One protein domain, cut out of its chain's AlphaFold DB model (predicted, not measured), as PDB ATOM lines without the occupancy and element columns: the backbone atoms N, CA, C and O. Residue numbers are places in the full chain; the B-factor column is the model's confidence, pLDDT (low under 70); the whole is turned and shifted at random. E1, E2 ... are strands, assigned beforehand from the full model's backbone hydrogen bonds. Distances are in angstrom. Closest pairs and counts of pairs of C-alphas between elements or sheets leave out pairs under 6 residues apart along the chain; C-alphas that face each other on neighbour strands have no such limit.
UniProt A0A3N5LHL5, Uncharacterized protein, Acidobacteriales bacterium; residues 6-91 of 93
ATOM      1  N   VAL A   6      27.160 -15.833 -28.444       87.00
ATOM      2  CA  VAL A   6      25.875 -16.398 -28.003       87.00
ATOM      3  C   VAL A   6      25.051 -15.323 -27.312       87.00
ATOM      4  O   VAL A   6      25.588 -14.459 -26.621       87.00
ATOM      5  N   MET A   7      23.740 -15.348 -27.532       88.75
ATOM      6  CA  MET A   7      22.801 -14.478 -26.838       88.75
ATOM      7  C   MET A   7      21.934 -15.333 -25.930       88.75
ATOM      8  O   MET A   7      21.337 -16.301 -26.394       88.75
ATOM      9  N   VAL A   8      21.878 -14.957 -24.660       86.56
ATOM     10  CA  VAL A   8      21.088 -15.634 -23.633       86.56
ATOM     11  C   VAL A   8      20.031 -14.676 -23.105       86.56
ATOM     12  O   VAL A   8      20.252 -13.462 -23.040       86.56
ATOM     13  N   GLN A   9      18.870 -15.220 -22.763       87.50
ATOM     14  CA  GLN A   9      17.813 -14.494 -22.072       87.50
ATOM     15  C   GLN A   9      17.609 -15.176 -20.730       87.50
ATOM     16  O   GLN A   9      17.428 -16.387 -20.669       87.50
ATOM     17  N   LEU A  10      17.656 -14.384 -19.676       80.62
ATOM     18  CA  LEU A  10      17.317 -14.789 -18.337       80.62
ATOM     19  C   LEU A  10      15.908 -14.286 -18.074       80.62
ATOM     20  O   LEU A  10      15.632 -13.086 -18.195       80.62
ATOM     21  N   ASP A  11      15.031 -15.219 -17.744       76.31
ATOM     22  CA  ASP A  11      13.710 -14.889 -17.250       76.31
ATOM     23  C   ASP A  11      13.880 -14.418 -15.800       76.31
ATOM     24  O   ASP A  11      14.540 -15.072 -14.989       76.31
ATOM     25  N   GLY A  12      13.413 -13.204 -15.516       64.44
ATOM     26  CA  GLY A  12      13.568 -12.603 -14.198       64.44
ATOM     27  C   GLY A  12      12.605 -13.250 -13.211       64.44
ATOM     28  O   GLY A  12      11.407 -12.994 -13.280       64.44
ATOM     29  N   ASP A  13      13.117 -14.051 -12.281       59.59
ATOM     30  CA  ASP A  13      12.432 -14.257 -11.003       59.59
ATOM     31  C   ASP A  13      12.508 -12.948 -10.195       59.59
ATOM     32  O   ASP A  13      13.424 -12.153 -10.404       59.59
ATOM     33  N   GLU A  14      11.558 -12.701  -9.287       54.41
ATOM     34  CA  GLU A  14      11.347 -11.452  -8.514       54.41
ATOM     35  C   GLU A  14      12.532 -10.955  -7.644       54.41
ATOM     36  O   GLU A  14      12.383 -10.089  -6.783       54.41
ATOM     37  N   ASN A  15      13.740 -11.459  -7.860       57.72
ATOM     38  CA  ASN A  15      14.963 -10.951  -7.278       57.72
ATOM     39  C   ASN A  15      15.740 -10.188  -8.356       57.72
ATOM     40  O   ASN A  15      16.251 -10.804  -9.286       57.72
ATOM     41  N   SER A  16      15.806  -8.854  -8.240       58.09
ATOM     42  CA  SER A  16      16.514  -7.951  -9.165       58.09
ATOM     43  C   SER A  16      17.821  -8.584  -9.668       58.09
ATOM     44  O   SER A  16      18.794  -8.613  -8.905       58.09
ATOM     45  N   PRO A  17      17.876  -9.095 -10.915       62.88
ATOM     46  CA  PRO A  17      19.042  -9.825 -11.378       62.88
ATOM     47  C   PRO A  17      20.218  -8.857 -11.409       62.88
ATOM     48  O   PRO A  17      20.128  -7.772 -11.990       62.88
ATOM     49  N   VAL A  18      21.313  -9.225 -10.744       72.88
ATOM     50  CA  VAL A  18      22.553  -8.453 -10.814       72.88
ATOM     51  C   VAL A  18      22.972  -8.439 -12.277       72.88
ATOM     52  O   VAL A  18      23.285  -9.477 -12.856       72.88
ATOM     53  N   VAL A  19      22.908  -7.263 -12.901       81.94
ATOM     54  CA  VAL A  19      23.254  -7.105 -14.312       81.94
ATOM     55  C   VAL A  19      24.778  -7.106 -14.422       81.94
ATOM     56  O   VAL A  19      25.408  -6.173 -13.915       81.94
ATOM     57  N   PRO A  20      25.391  -8.112 -15.068       85.31
ATOM     58  CA  PRO A  20      26.835  -8.148 -15.220       85.31
ATOM     59  C   PRO A  20      27.305  -7.054 -16.186       85.31
ATOM     60  O   PRO A  20      26.602  -6.669 -17.130       85.31
ATOM     61  N   CYS A  21      28.512  -6.551 -15.953       87.50
ATOM     62  CA  CYS A  21      29.131  -5.518 -16.770       87.50
ATOM     63  C   CYS A  21      29.765  -6.112 -18.028       87.50
ATOM     64  O   CYS A  21      30.162  -7.274 -18.077       87.50
ATOM     65  N   ALA A  22      29.906  -5.290 -19.070       90.25
ATOM     66  CA  ALA A  22      30.686  -5.685 -20.235       90.25
ATOM     67  C   ALA A  22      32.146  -5.957 -19.828       90.25
ATOM     68  O   ALA A  22      32.773  -5.142 -19.156       90.25
ATOM     69  N   GLY A  23      32.680  -7.093 -20.267       90.00
ATOM     70  CA  GLY A  23      33.996  -7.603 -19.892       90.00
ATOM     71  C   GLY A  23      33.961  -8.676 -18.805       90.00
ATOM     72  O   GLY A  23      34.933  -9.426 -18.701       90.00
ATOM     73  N   ASP A  24      32.858  -8.812 -18.062       87.56
ATOM     74  CA  ASP A  24      32.781  -9.778 -16.967       87.56
ATOM     75  C   ASP A  24      32.908 -11.215 -17.495       87.56
ATOM     76  O   ASP A  24      32.230 -11.582 -18.468       87.56
ATOM     77  N   PRO A  25      33.786 -12.041 -16.897       88.06
ATOM     78  CA  PRO A  25      33.901 -13.440 -17.263       88.06
ATOM     79  C   PRO A  25      32.667 -14.208 -16.780       88.06
ATOM     80  O   PRO A  25      32.262 -14.096 -15.627       88.06
ATOM     81  N   MET A  26      32.104 -15.037 -17.655       86.06
ATOM     82  CA  MET A  26      30.955 -15.888 -17.352       86.06
ATOM     83  C   MET A  26      31.159 -17.299 -17.888       86.06
ATOM     84  O   MET A  26      31.675 -17.494 -18.993       86.06
ATOM     85  N   ILE A  27      30.706 -18.288 -17.124       88.12
ATOM     86  CA  ILE A  27      30.617 -19.675 -17.578       88.12
ATOM     87  C   ILE A  27      29.162 -19.952 -17.935       88.12
ATOM     88  O   ILE A  27      28.274 -19.732 -17.119       88.12
ATOM     89  N   VAL A  28      28.930 -20.433 -19.154       85.25
ATOM     90  CA  VAL A  28      27.595 -20.813 -19.624       85.25
ATOM     91  C   VAL A  28      27.566 -22.305 -19.874       85.25
ATOM     92  O   VAL A  28      28.445 -22.835 -20.552       85.25
ATOM     93  N   GLU A  29      26.543 -22.969 -19.363       85.25
ATOM     94  CA  GLU A  29      26.285 -24.378 -19.634       85.25
ATOM     95  C   GLU A  29      25.077 -24.491 -20.557       85.25
ATOM     96  O   GLU A  29      23.994 -24.004 -20.242       85.25
ATOM     97  N   ILE A  30      25.296 -25.097 -21.722       82.19
ATOM     98  CA  ILE A  30      24.285 -25.275 -22.761       82.19
ATOM     99  C   ILE A  30      23.988 -26.762 -22.859       82.19
ATOM    100  O   ILE A  30      24.842 -27.547 -23.284       82.19
ATOM    101  N   ASP A  31      22.778 -27.155 -22.485       80.38
ATOM    102  CA  ASP A  31      22.308 -28.514 -22.723       80.38
ATOM    103  C   ASP A  31      22.123 -28.726 -24.229       80.38
ATOM    104  O   ASP A  31      21.417 -27.976 -24.903       80.38
ATOM    105  N   LEU A  32      22.800 -29.734 -24.781       77.31
ATOM    106  CA  LEU A  32      22.678 -30.063 -26.195       77.31
ATOM    107  C   LEU A  32      21.476 -30.987 -26.411       77.31
ATOM    108  O   LEU A  32      21.287 -31.933 -25.633       77.31
ATOM    109  N   PRO A  33      20.694 -30.778 -27.486       69.38
ATOM    110  CA  PRO A  33      19.556 -31.629 -27.789       69.38
ATOM    111  C   PRO A  33      20.020 -33.074 -27.969       69.38
ATOM    112  O   PRO A  33      20.960 -33.365 -28.717       69.38
ATOM    113  N   ALA A  34      19.355 -33.987 -27.260       64.19
ATOM    114  CA  ALA A  34      19.641 -35.409 -27.334       64.19
ATOM    115  C   ALA A  34      19.275 -35.918 -28.732       64.19
ATOM    116  O   ALA A  34      18.104 -36.074 -29.067       64.19
ATOM    117  N   ASN A  35      20.286 -36.174 -29.554       59.81
ATOM    118  CA  ASN A  35      20.114 -36.878 -30.816       59.81
ATOM    119  C   ASN A  35      20.402 -38.361 -30.588       59.81
ATOM    120  O   ASN A  35      21.251 -38.707 -29.779       59.81
ATOM    121  N   HIS A  36      19.760 -39.261 -31.327       55.28
ATOM    122  CA  HIS A  36      19.927 -40.715 -31.148       55.28
ATOM    123  C   HIS A  36      21.401 -41.200 -31.226       55.28
ATOM    124  O   HIS A  36      21.734 -42.271 -30.729       55.28
ATOM    125  N   ALA A  37      22.304 -40.405 -31.819       59.12
ATOM    126  CA  ALA A  37      23.748 -40.659 -31.895       59.12
ATOM    127  C   ALA A  37      24.576 -40.092 -30.715       59.12
ATOM    128  O   ALA A  37      25.744 -40.445 -30.553       59.12
ATOM    129  N   PHE A  38      24.002 -39.211 -29.895       57.66
ATOM    130  CA  PHE A  38      24.665 -38.541 -28.782       57.66
ATOM    131  C   PHE A  38      23.732 -38.536 -27.568       57.66
ATOM    132  O   PHE A  38      22.696 -37.879 -27.576       57.66
ATOM    133  N   GLY A  39      24.112 -39.246 -26.499       64.94
ATOM    134  CA  GLY A  39      23.426 -39.126 -25.208       64.94
ATOM    135  C   GLY A  39      23.362 -37.668 -24.723       64.94
ATOM    136  O   GLY A  39      23.966 -36.781 -25.326       64.94
ATOM    137  N   ARG A  40      22.654 -37.404 -23.616       67.94
ATOM    138  CA  ARG A  40      22.576 -36.047 -23.045       67.94
ATOM    139  C   ARG A  40      23.994 -35.518 -22.793       67.94
ATOM    140  O   ARG A  40      24.737 -36.090 -21.990       67.94
ATOM    141  N   LYS A  41      24.381 -34.471 -23.517       74.19
ATOM    142  CA  LYS A  41      25.679 -33.804 -23.396       74.19
ATOM    143  C   LYS A  41      25.444 -32.348 -23.043       74.19
ATOM    144  O   LYS A  41      24.531 -31.726 -23.577       74.19
ATOM    145  N   CYS A  42      26.306 -31.818 -22.195       80.50
ATOM    146  CA  CYS A  42      26.315 -30.411 -21.826       80.50
ATOM    147  C   CYS A  42      27.540 -29.763 -22.473       80.50
ATOM    148  O   CYS A  42      28.621 -30.350 -22.509       80.50
ATOM    149  N   MET A  43      27.395 -28.562 -23.007       83.94
ATOM    150  CA  MET A  43      28.492 -27.764 -23.534       83.94
ATOM    151  C   MET A  43      28.768 -26.621 -22.566       83.94
ATOM    152  O   MET A  43      27.988 -25.680 -22.466       83.94
ATOM    153  N   GLN A  44      29.895 -26.698 -21.867       86.62
ATOM    154  CA  GLN A  44      30.377 -25.623 -21.015       86.62
ATOM    155  C   GLN A  44      31.209 -24.648 -21.849       86.62
ATOM    156  O   GLN A  44      32.179 -25.033 -22.508       86.62
ATOM    157  N   CYS A  45      30.849 -23.375 -21.806       87.94
ATOM    158  CA  CYS A  45      31.511 -22.300 -22.523       87.94
ATOM    159  C   CYS A  45      32.120 -21.315 -21.530       87.94
ATOM    160  O   CYS A  45      31.427 -20.796 -20.660       87.94
ATOM    161  N   GLN A  46      33.406 -21.012 -21.694       90.94
ATOM    162  CA  GLN A  46      34.022 -19.851 -21.058       90.94
ATOM    163  C   GLN A  46      33.769 -18.642 -21.944       90.94
ATOM    164  O   GLN A  46      34.168 -18.623 -23.115       90.94
ATOM    165  N   THR A  47      33.103 -17.646 -21.382       91.31
ATOM    166  CA  THR A  47      32.622 -16.479 -22.108       91.31
ATOM    167  C   THR A  47      32.965 -15.182 -21.388       91.31
ATOM    168  O   THR A  47      33.358 -15.190 -20.223       91.31
ATOM    169  N   SER A  48      32.835 -14.065 -22.092       91.88
ATOM    170  CA  SER A  48      32.813 -12.736 -21.482       91.88
ATOM    171  C   SER A  48      31.592 -11.963 -21.954       91.88
ATOM    172  O   SER A  48      31.218 -12.058 -23.130       91.88
ATOM    173  N   VAL A  49      31.008 -11.155 -21.075       91.88
ATOM    174  CA  VAL A  49      29.873 -10.299 -21.424       91.88
ATOM    175  C   VAL A  49      30.316  -9.234 -22.423       91.88
ATOM    176  O   VAL A  49      31.256  -8.484 -22.190       91.88
ATOM    177  N   VAL A  50      29.637  -9.165 -23.560       92.25
ATOM    178  CA  VAL A  50      29.809  -8.099 -24.557       92.25
ATOM    179  C   VAL A  50      28.829  -6.971 -24.274       92.25
ATOM    180  O   VAL A  50      29.170  -5.797 -24.397       92.25
ATOM    181  N   ARG A  51      27.594  -7.326 -23.907       90.81
ATOM    182  CA  ARG A  51      26.536  -6.373 -23.577       90.81
ATOM    183  C   ARG A  51      25.462  -7.043 -22.733       90.81
ATOM    184  O   ARG A  51      25.068  -8.164 -23.039       90.81
ATOM    185  N   ALA A  52      24.939  -6.309 -21.761       89.25
ATOM    186  CA  ALA A  52      23.759  -6.674 -20.994       89.25
ATOM    187  C   ALA A  52      22.652  -5.636 -21.227       89.25
ATOM    188  O   ALA A  52      22.937  -4.443 -21.336       89.25
ATOM    189  N   ALA A  53      21.406  -6.083 -21.356       88.38
ATOM    190  CA  ALA A  53      20.250  -5.207 -21.515       88.38
ATOM    191  C   ALA A  53      19.014  -5.837 -20.872       88.38
ATOM    192  O   ALA A  53      18.724  -7.004 -21.115       88.38
ATOM    193  N   ILE A  54      18.266  -5.057 -20.099       86.06
ATOM    194  CA  ILE A  54      16.959  -5.471 -19.588       86.06
ATOM    195  C   ILE A  54      15.915  -5.141 -20.661       86.06
ATOM    196  O   ILE A  54      15.873  -4.024 -21.175       86.06
ATOM    197  N   SER A  55      15.125  -6.137 -21.049       80.44
ATOM    198  CA  SER A  55      14.002  -5.998 -21.977       80.44
ATOM    199  C   SER A  55      12.840  -5.259 -21.307       80.44
ATOM    200  O   SER A  55      12.712  -5.279 -20.086       80.44
ATOM    201  N   GLU A  56      11.932  -4.682 -22.094       77.31
ATOM    202  CA  GLU A  56      10.713  -4.024 -21.582       77.31
ATOM    203  C   GLU A  56       9.835  -4.970 -20.745       77.31
ATOM    204  O   GLU A  56       9.097  -4.538 -19.869       77.31
ATOM    205  N   THR A  57       9.962  -6.278 -20.981       76.44
ATOM    206  CA  THR A  57       9.290  -7.352 -20.239       76.44
ATOM    207  C   THR A  57       9.991  -7.741 -18.932       76.44
ATOM    208  O   THR A  57       9.602  -8.726 -18.319       76.44
ATOM    209  N   GLY A  58      11.054  -7.036 -18.528       78.56
ATOM    210  CA  GLY A  58      11.841  -7.332 -17.322       78.56
ATOM    211  C   GLY A  58      12.900  -8.429 -17.491       78.56
ATOM    212  O   GLY A  58      13.717  -8.633 -16.599       78.56
ATOM    213  N   ASN A  59      12.947  -9.097 -18.645       83.19
ATOM    214  CA  ASN A  59      13.907 -10.174 -18.897       83.19
ATOM    215  C   ASN A  59      15.301  -9.620 -19.204       83.19
ATOM    216  O   ASN A  59      15.448  -8.724 -20.042       83.19
ATOM    217  N   LEU A  60      16.338 -10.187 -18.593       86.06
ATOM    218  CA  LEU A  60      17.721  -9.787 -18.836       86.06
ATOM    219  C   LEU A  60      18.267 -10.516 -20.067       86.06
ATOM    220  O   LEU A  60      18.297 -11.738 -20.130       86.06
ATOM    221  N   ARG A  61      18.729  -9.765 -21.063       89.12
ATOM    222  CA  ARG A  61      19.391 -10.287 -22.260       89.12
ATOM    223  C   ARG A  61      20.882 -10.016 -22.187       89.12
ATOM    224  O   ARG A  61      21.297  -8.861 -22.075       89.12
ATOM    225  N   LEU A  62      21.685 -11.065 -22.322       89.50
ATOM    226  CA  LEU A  62      23.140 -10.963 -22.373       89.50
ATOM    227  C   LEU A  62      23.640 -11.409 -23.742       89.50
ATOM    228  O   LEU A  62      23.275 -12.469 -24.245       89.50
ATOM    229  N   ALA A  63      24.500 -10.597 -24.344       91.56
ATOM    230  CA  ALA A  63      25.333 -10.997 -25.466       91.56
ATOM    231  C   ALA A  63      26.707 -11.379 -24.919       91.56
ATOM    232  O   ALA A  63      27.353 -10.573 -24.250       91.56
ATOM    233  N   LEU A  64      27.150 -12.594 -25.216       90.94
ATOM    234  CA  LEU A  64      28.363 -13.190 -24.679       90.94
ATOM    235  C   LEU A  64      29.301 -13.575 -25.822       90.94
ATOM    236  O   LEU A  64      28.870 -14.108 -26.847       90.94
ATOM    237  N   ARG A  65      30.597 -13.337 -25.627       91.75
ATOM    238  CA  ARG A  65      31.654 -13.802 -26.528       91.75
ATOM    239  C   ARG A  65      32.210 -15.108 -26.002       91.75
ATOM    240  O   ARG A  65      32.668 -15.148 -24.866       91.75
ATOM    241  N   ILE A  66      32.228 -16.148 -26.825       90.75
ATOM    242  CA  ILE A  66      32.784 -17.447 -26.461       90.75
ATOM    243  C   ILE A  66      34.284 -17.463 -26.745       90.75
ATOM    244  O   ILE A  66      34.725 -17.186 -27.861       90.75
ATOM    245  N   HIS A  67      35.061 -17.825 -25.725       90.50
ATOM    246  CA  HIS A  67      36.518 -17.953 -25.805       90.50
ATOM    247  C   HIS A  67      36.955 -19.410 -25.895       90.50
ATOM    248  O   HIS A  67      37.853 -19.746 -26.664       90.50
ATOM    249  N   LYS A  68      36.327 -20.284 -25.102       88.94
ATOM    250  CA  LYS A  68      36.610 -21.725 -25.071       88.94
ATOM    251  C   LYS A  68      35.325 -22.509 -24.853       88.94
ATOM    252  O   LYS A  68      34.451 -22.059 -24.120       88.94
ATOM    253  N   MET A  69      35.247 -23.694 -25.451       87.81
ATOM    254  CA  MET A  69      34.125 -24.624 -25.305       87.81
ATOM    255  C   MET A  69      34.644 -25.992 -24.864       87.81
ATOM    256  O   MET A  69      35.699 -26.438 -25.325       87.81
ATOM    257  N   ARG A  70      33.896 -26.669 -23.995       86.44
ATOM    258  CA  ARG A  70      34.152 -28.040 -23.550       86.44
ATOM    259  C   ARG A  70      32.841 -28.821 -23.534       86.44
ATOM    260  O   ARG A  70      31.847 -28.341 -23.006       86.44
ATOM    261  N   PHE A  71      32.851 -30.032 -24.082       83.69
ATOM    262  CA  PHE A  71      31.712 -30.947 -24.017       83.69
ATOM    263  C   PHE A  71      31.858 -31.858 -22.798       83.69
ATOM    264  O   PHE A  71      32.894 -32.500 -22.634       83.69
ATOM    265  N   LEU A  72      30.822 -31.915 -21.972       77.12
ATOM    266  CA  LEU A  72      30.703 -32.762 -20.791       77.12
ATOM    267  C   LEU A  72      29.609 -33.804 -21.039       77.12
ATOM    268  O   LEU A  72      28.586 -33.517 -21.667       77.12
ATOM    269  N   SER A  73      29.827 -35.029 -20.565       73.75
ATOM    270  CA  SER A  73      28.799 -36.075 -20.622       73.75
ATOM    271  C   SER A  73      27.940 -36.027 -19.356       73.75
ATOM    272  O   SER A  73      28.445 -35.720 -18.275       73.75
ATOM    273  N   CYS A  74      26.642 -36.327 -19.483       57.75
ATOM    274  CA  CYS A  74      25.710 -36.395 -18.354       57.75
ATOM    275  C   CYS A  74      26.133 -37.514 -17.379       57.75
ATOM    276  O   CYS A  74      25.779 -38.677 -17.539       57.75
ATOM    277  N   GLY A  75      26.960 -37.132 -16.412       54.88
ATOM    278  CA  GLY A  75      27.646 -37.957 -15.416       54.88
ATOM    279  C   GLY A  75      28.668 -37.119 -14.636       54.88
ATOM    280  O   GLY A  75      28.882 -37.351 -13.455       54.88
ATOM    281  N   GLU A  76      29.210 -36.072 -15.272       47.31
ATOM    282  CA  GLU A  76      30.118 -35.085 -14.662       47.31
ATOM    283  C   GLU A  76      29.411 -33.761 -14.295       47.31
ATOM    284  O   GLU A  76      30.000 -32.893 -13.656       47.31
ATOM    285  N   CYS A  77      28.133 -33.607 -14.669       44.69
ATOM    286  CA  CYS A  77      27.343 -32.378 -14.488       44.69
ATOM    287  C   CYS A  77      26.990 -32.072 -13.016       44.69
ATOM    288  O   CYS A  77      26.502 -30.990 -12.713       44.69
ATOM    289  N   SER A  78      27.228 -33.014 -12.100       45.53
ATOM    290  CA  SER A  78      26.963 -32.891 -10.659       45.53
ATOM    291  C   SER A  78      28.208 -32.555  -9.822       45.53
ATOM    292  O   SER A  78      28.106 -32.462  -8.603       45.53
ATOM    293  N   ALA A  79      29.388 -32.371 -10.430       41.03
ATOM    294  CA  ALA A  79      30.654 -32.256  -9.689       41.03
ATOM    295  C   ALA A  79      31.203 -30.825  -9.517       41.03
ATOM    296  O   ALA A  79      32.293 -30.661  -8.969       41.03
ATOM    297  N   LEU A  80      30.482 -29.788  -9.954       45.91
ATOM    298  CA  LEU A  80      30.874 -28.386  -9.728       45.91
ATOM    299  C   LEU A  80      29.823 -27.584  -8.943       45.91
ATOM    300  O   LEU A  80      29.809 -26.357  -8.996       45.91
ATOM    301  N   GLU A  81      29.006 -28.250  -8.118       38.69
ATOM    302  CA  GLU A  81      28.416 -27.607  -6.934       38.69
ATOM    303  C   GLU A  81      29.526 -27.389  -5.897       38.69
ATOM    304  O   GLU A  81      29.738 -28.181  -4.980       38.69
ATOM    305  N   GLY A  82      30.338 -26.351  -6.092       37.41
ATOM    306  CA  GLY A  82      31.561 -26.215  -5.311       37.41
ATOM    307  C   GLY A  82      32.252 -24.872  -5.442       37.41
ATOM    308  O   GLY A  82      33.405 -24.834  -5.855       37.41
ATOM    309  N   LYS A  83      31.569 -23.826  -4.958       36.66
ATOM    310  CA  LYS A  83      32.050 -22.467  -4.625       36.66
ATOM    311  C   LYS A  83      31.837 -21.377  -5.689       36.66
ATOM    312  O   LYS A  83      32.651 -21.183  -6.577       36.66
ATOM    313  N   SER A  84      30.849 -20.539  -5.361       36.97
ATOM    314  CA  SER A  84      30.800 -19.086  -5.583       36.97
ATOM    315  C   SER A  84      30.307 -18.580  -6.947       36.97
ATOM    316  O   SER A  84      31.040 -18.600  -7.926       36.97
ATOM    317  N   GLY A  85      29.086 -18.025  -6.919       38.53
ATOM    318  CA  GLY A  85      28.619 -16.936  -7.787       38.53
ATOM    319  C   GLY A  85      27.947 -17.356  -9.093       38.53
ATOM    320  O   GLY A  85      28.630 -17.729 -10.035       38.53
ATOM    321  N   ASP A  86      26.618 -17.228  -9.141       42.03
ATOM    322  CA  ASP A  86      25.805 -17.104 -10.363       42.03
ATOM    323  C   ASP A  86      25.986 -18.181 -11.455       42.03
ATOM    324  O   ASP A  86      26.497 -17.948 -12.552       42.03
ATOM    325  N   LEU A  87      25.481 -19.385 -11.168       46.84
ATOM    326  CA  LEU A  87      25.335 -20.455 -12.154       46.84
ATOM    327  C   LEU A  87      24.064 -20.229 -12.997       46.84
ATOM    328  O   LEU A  87      22.994 -20.753 -12.686       46.84
ATOM    329  N   PHE A  88      24.170 -19.453 -14.076       48.03
ATOM    330  CA  PHE A  88      23.072 -19.285 -15.033       48.03
ATOM    331  C   PHE A  88      23.003 -20.482 -15.987       48.03
ATOM    332  O   PHE A  88      23.650 -20.517 -17.037       48.03
ATOM    333  N   ARG A  89      22.214 -21.491 -15.609       44.00
ATOM    334  CA  ARG A  89      21.848 -22.612 -16.486       44.00
ATOM    335  C   ARG A  89      20.752 -22.142 -17.437       44.00
ATOM    336  O   ARG A  89      19.661 -21.818 -16.978       44.00
ATOM    337  N   GLN A  90      21.010 -22.129 -18.745       45.16
ATOM    338  CA  GLN A  90      19.950 -21.920 -19.731       45.16
ATOM    339  C   GLN A  90      19.707 -23.210 -20.519       45.16
ATOM    340  O   GLN A  90      20.582 -23.695 -21.237       45.16
ATOM    341  N   LEU A  91      18.486 -23.739 -20.401       37.41
ATOM    342  CA  LEU A  91      17.946 -24.734 -21.321       37.41
ATOM    343  C   LEU A  91      17.672 -24.045 -22.660       37.41
ATOM    344  O   LEU A  91      16.790 -23.194 -22.757       37.41
TER     345      LEU A  91
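AT A GLANCE: This is residues 6 to 91 of the 93 residues of an uncharacterized protein of Acidobacteriales bacterium (UniProt A0A3N5LHL5). One antiparallel sheet of four strands is curled like part of a barrel, with two long bent strands, E3 and E4, side by side in its middle and the shorter E1 and E2 at its edges. After E4 a long loop sticks out with residues 78 to 84 and folds back to E2, where residues 89 to 90 pair, parallel, with residues 29 to 30. The printed part has 86 residues with no named helix and the strands E1, E2, E3 and E4 along the chain, in the sheet order E1, E4, E3, E2; the class is all strand, with under half of the residues, 41, in named elements. The whole is only just compact, close to loose, with a radius of gyration of the C-alphas of 13.9 A, and it spans 40 by 25 by 23 A.

HOW THE PARTS SIT: E1, residues 6 to 10, is an edge strand, antiparallel to E4, residues 60 to 73, with N 8 and O 62 2.9 A apart. E2, residues 25 to 32, is the other edge strand and forms a hairpin with E3, residues 41 to 54, where N 28 and O 45 are 2.9 A apart. E3 and E4 form a second hairpin, with N 44 and O 70 2.8 A apart. E2, E3 and E4 are a meander, each strand the antiparallel neighbour of the one before; with E1, antiparallel neighbour of E4, the four make a Greek key. E1 and E2 are apart. E3 bends by 90 degrees at residue 50 and E4 by 95 degrees at residue 67.

IN THESE COORDINATES: E1 begins at C-alpha 6 (25.875, -16.398, -28.003) and is 13.0 A long. E2 is 22.0 A long, E3 29.9 A and E4 28.6 A, ending at C-alpha 73 (28.799, -36.075, -20.622).

THE WHOLE: The C-alphas of Ser 16 and Ala 37, the two farthest apart, are 40.5 A apart. The printed part has no cut. The link from E1 to E2 is long, with 14 residues. Confidence is under 70 at residues 12 to 17, 33 to 40 and 74 to 91.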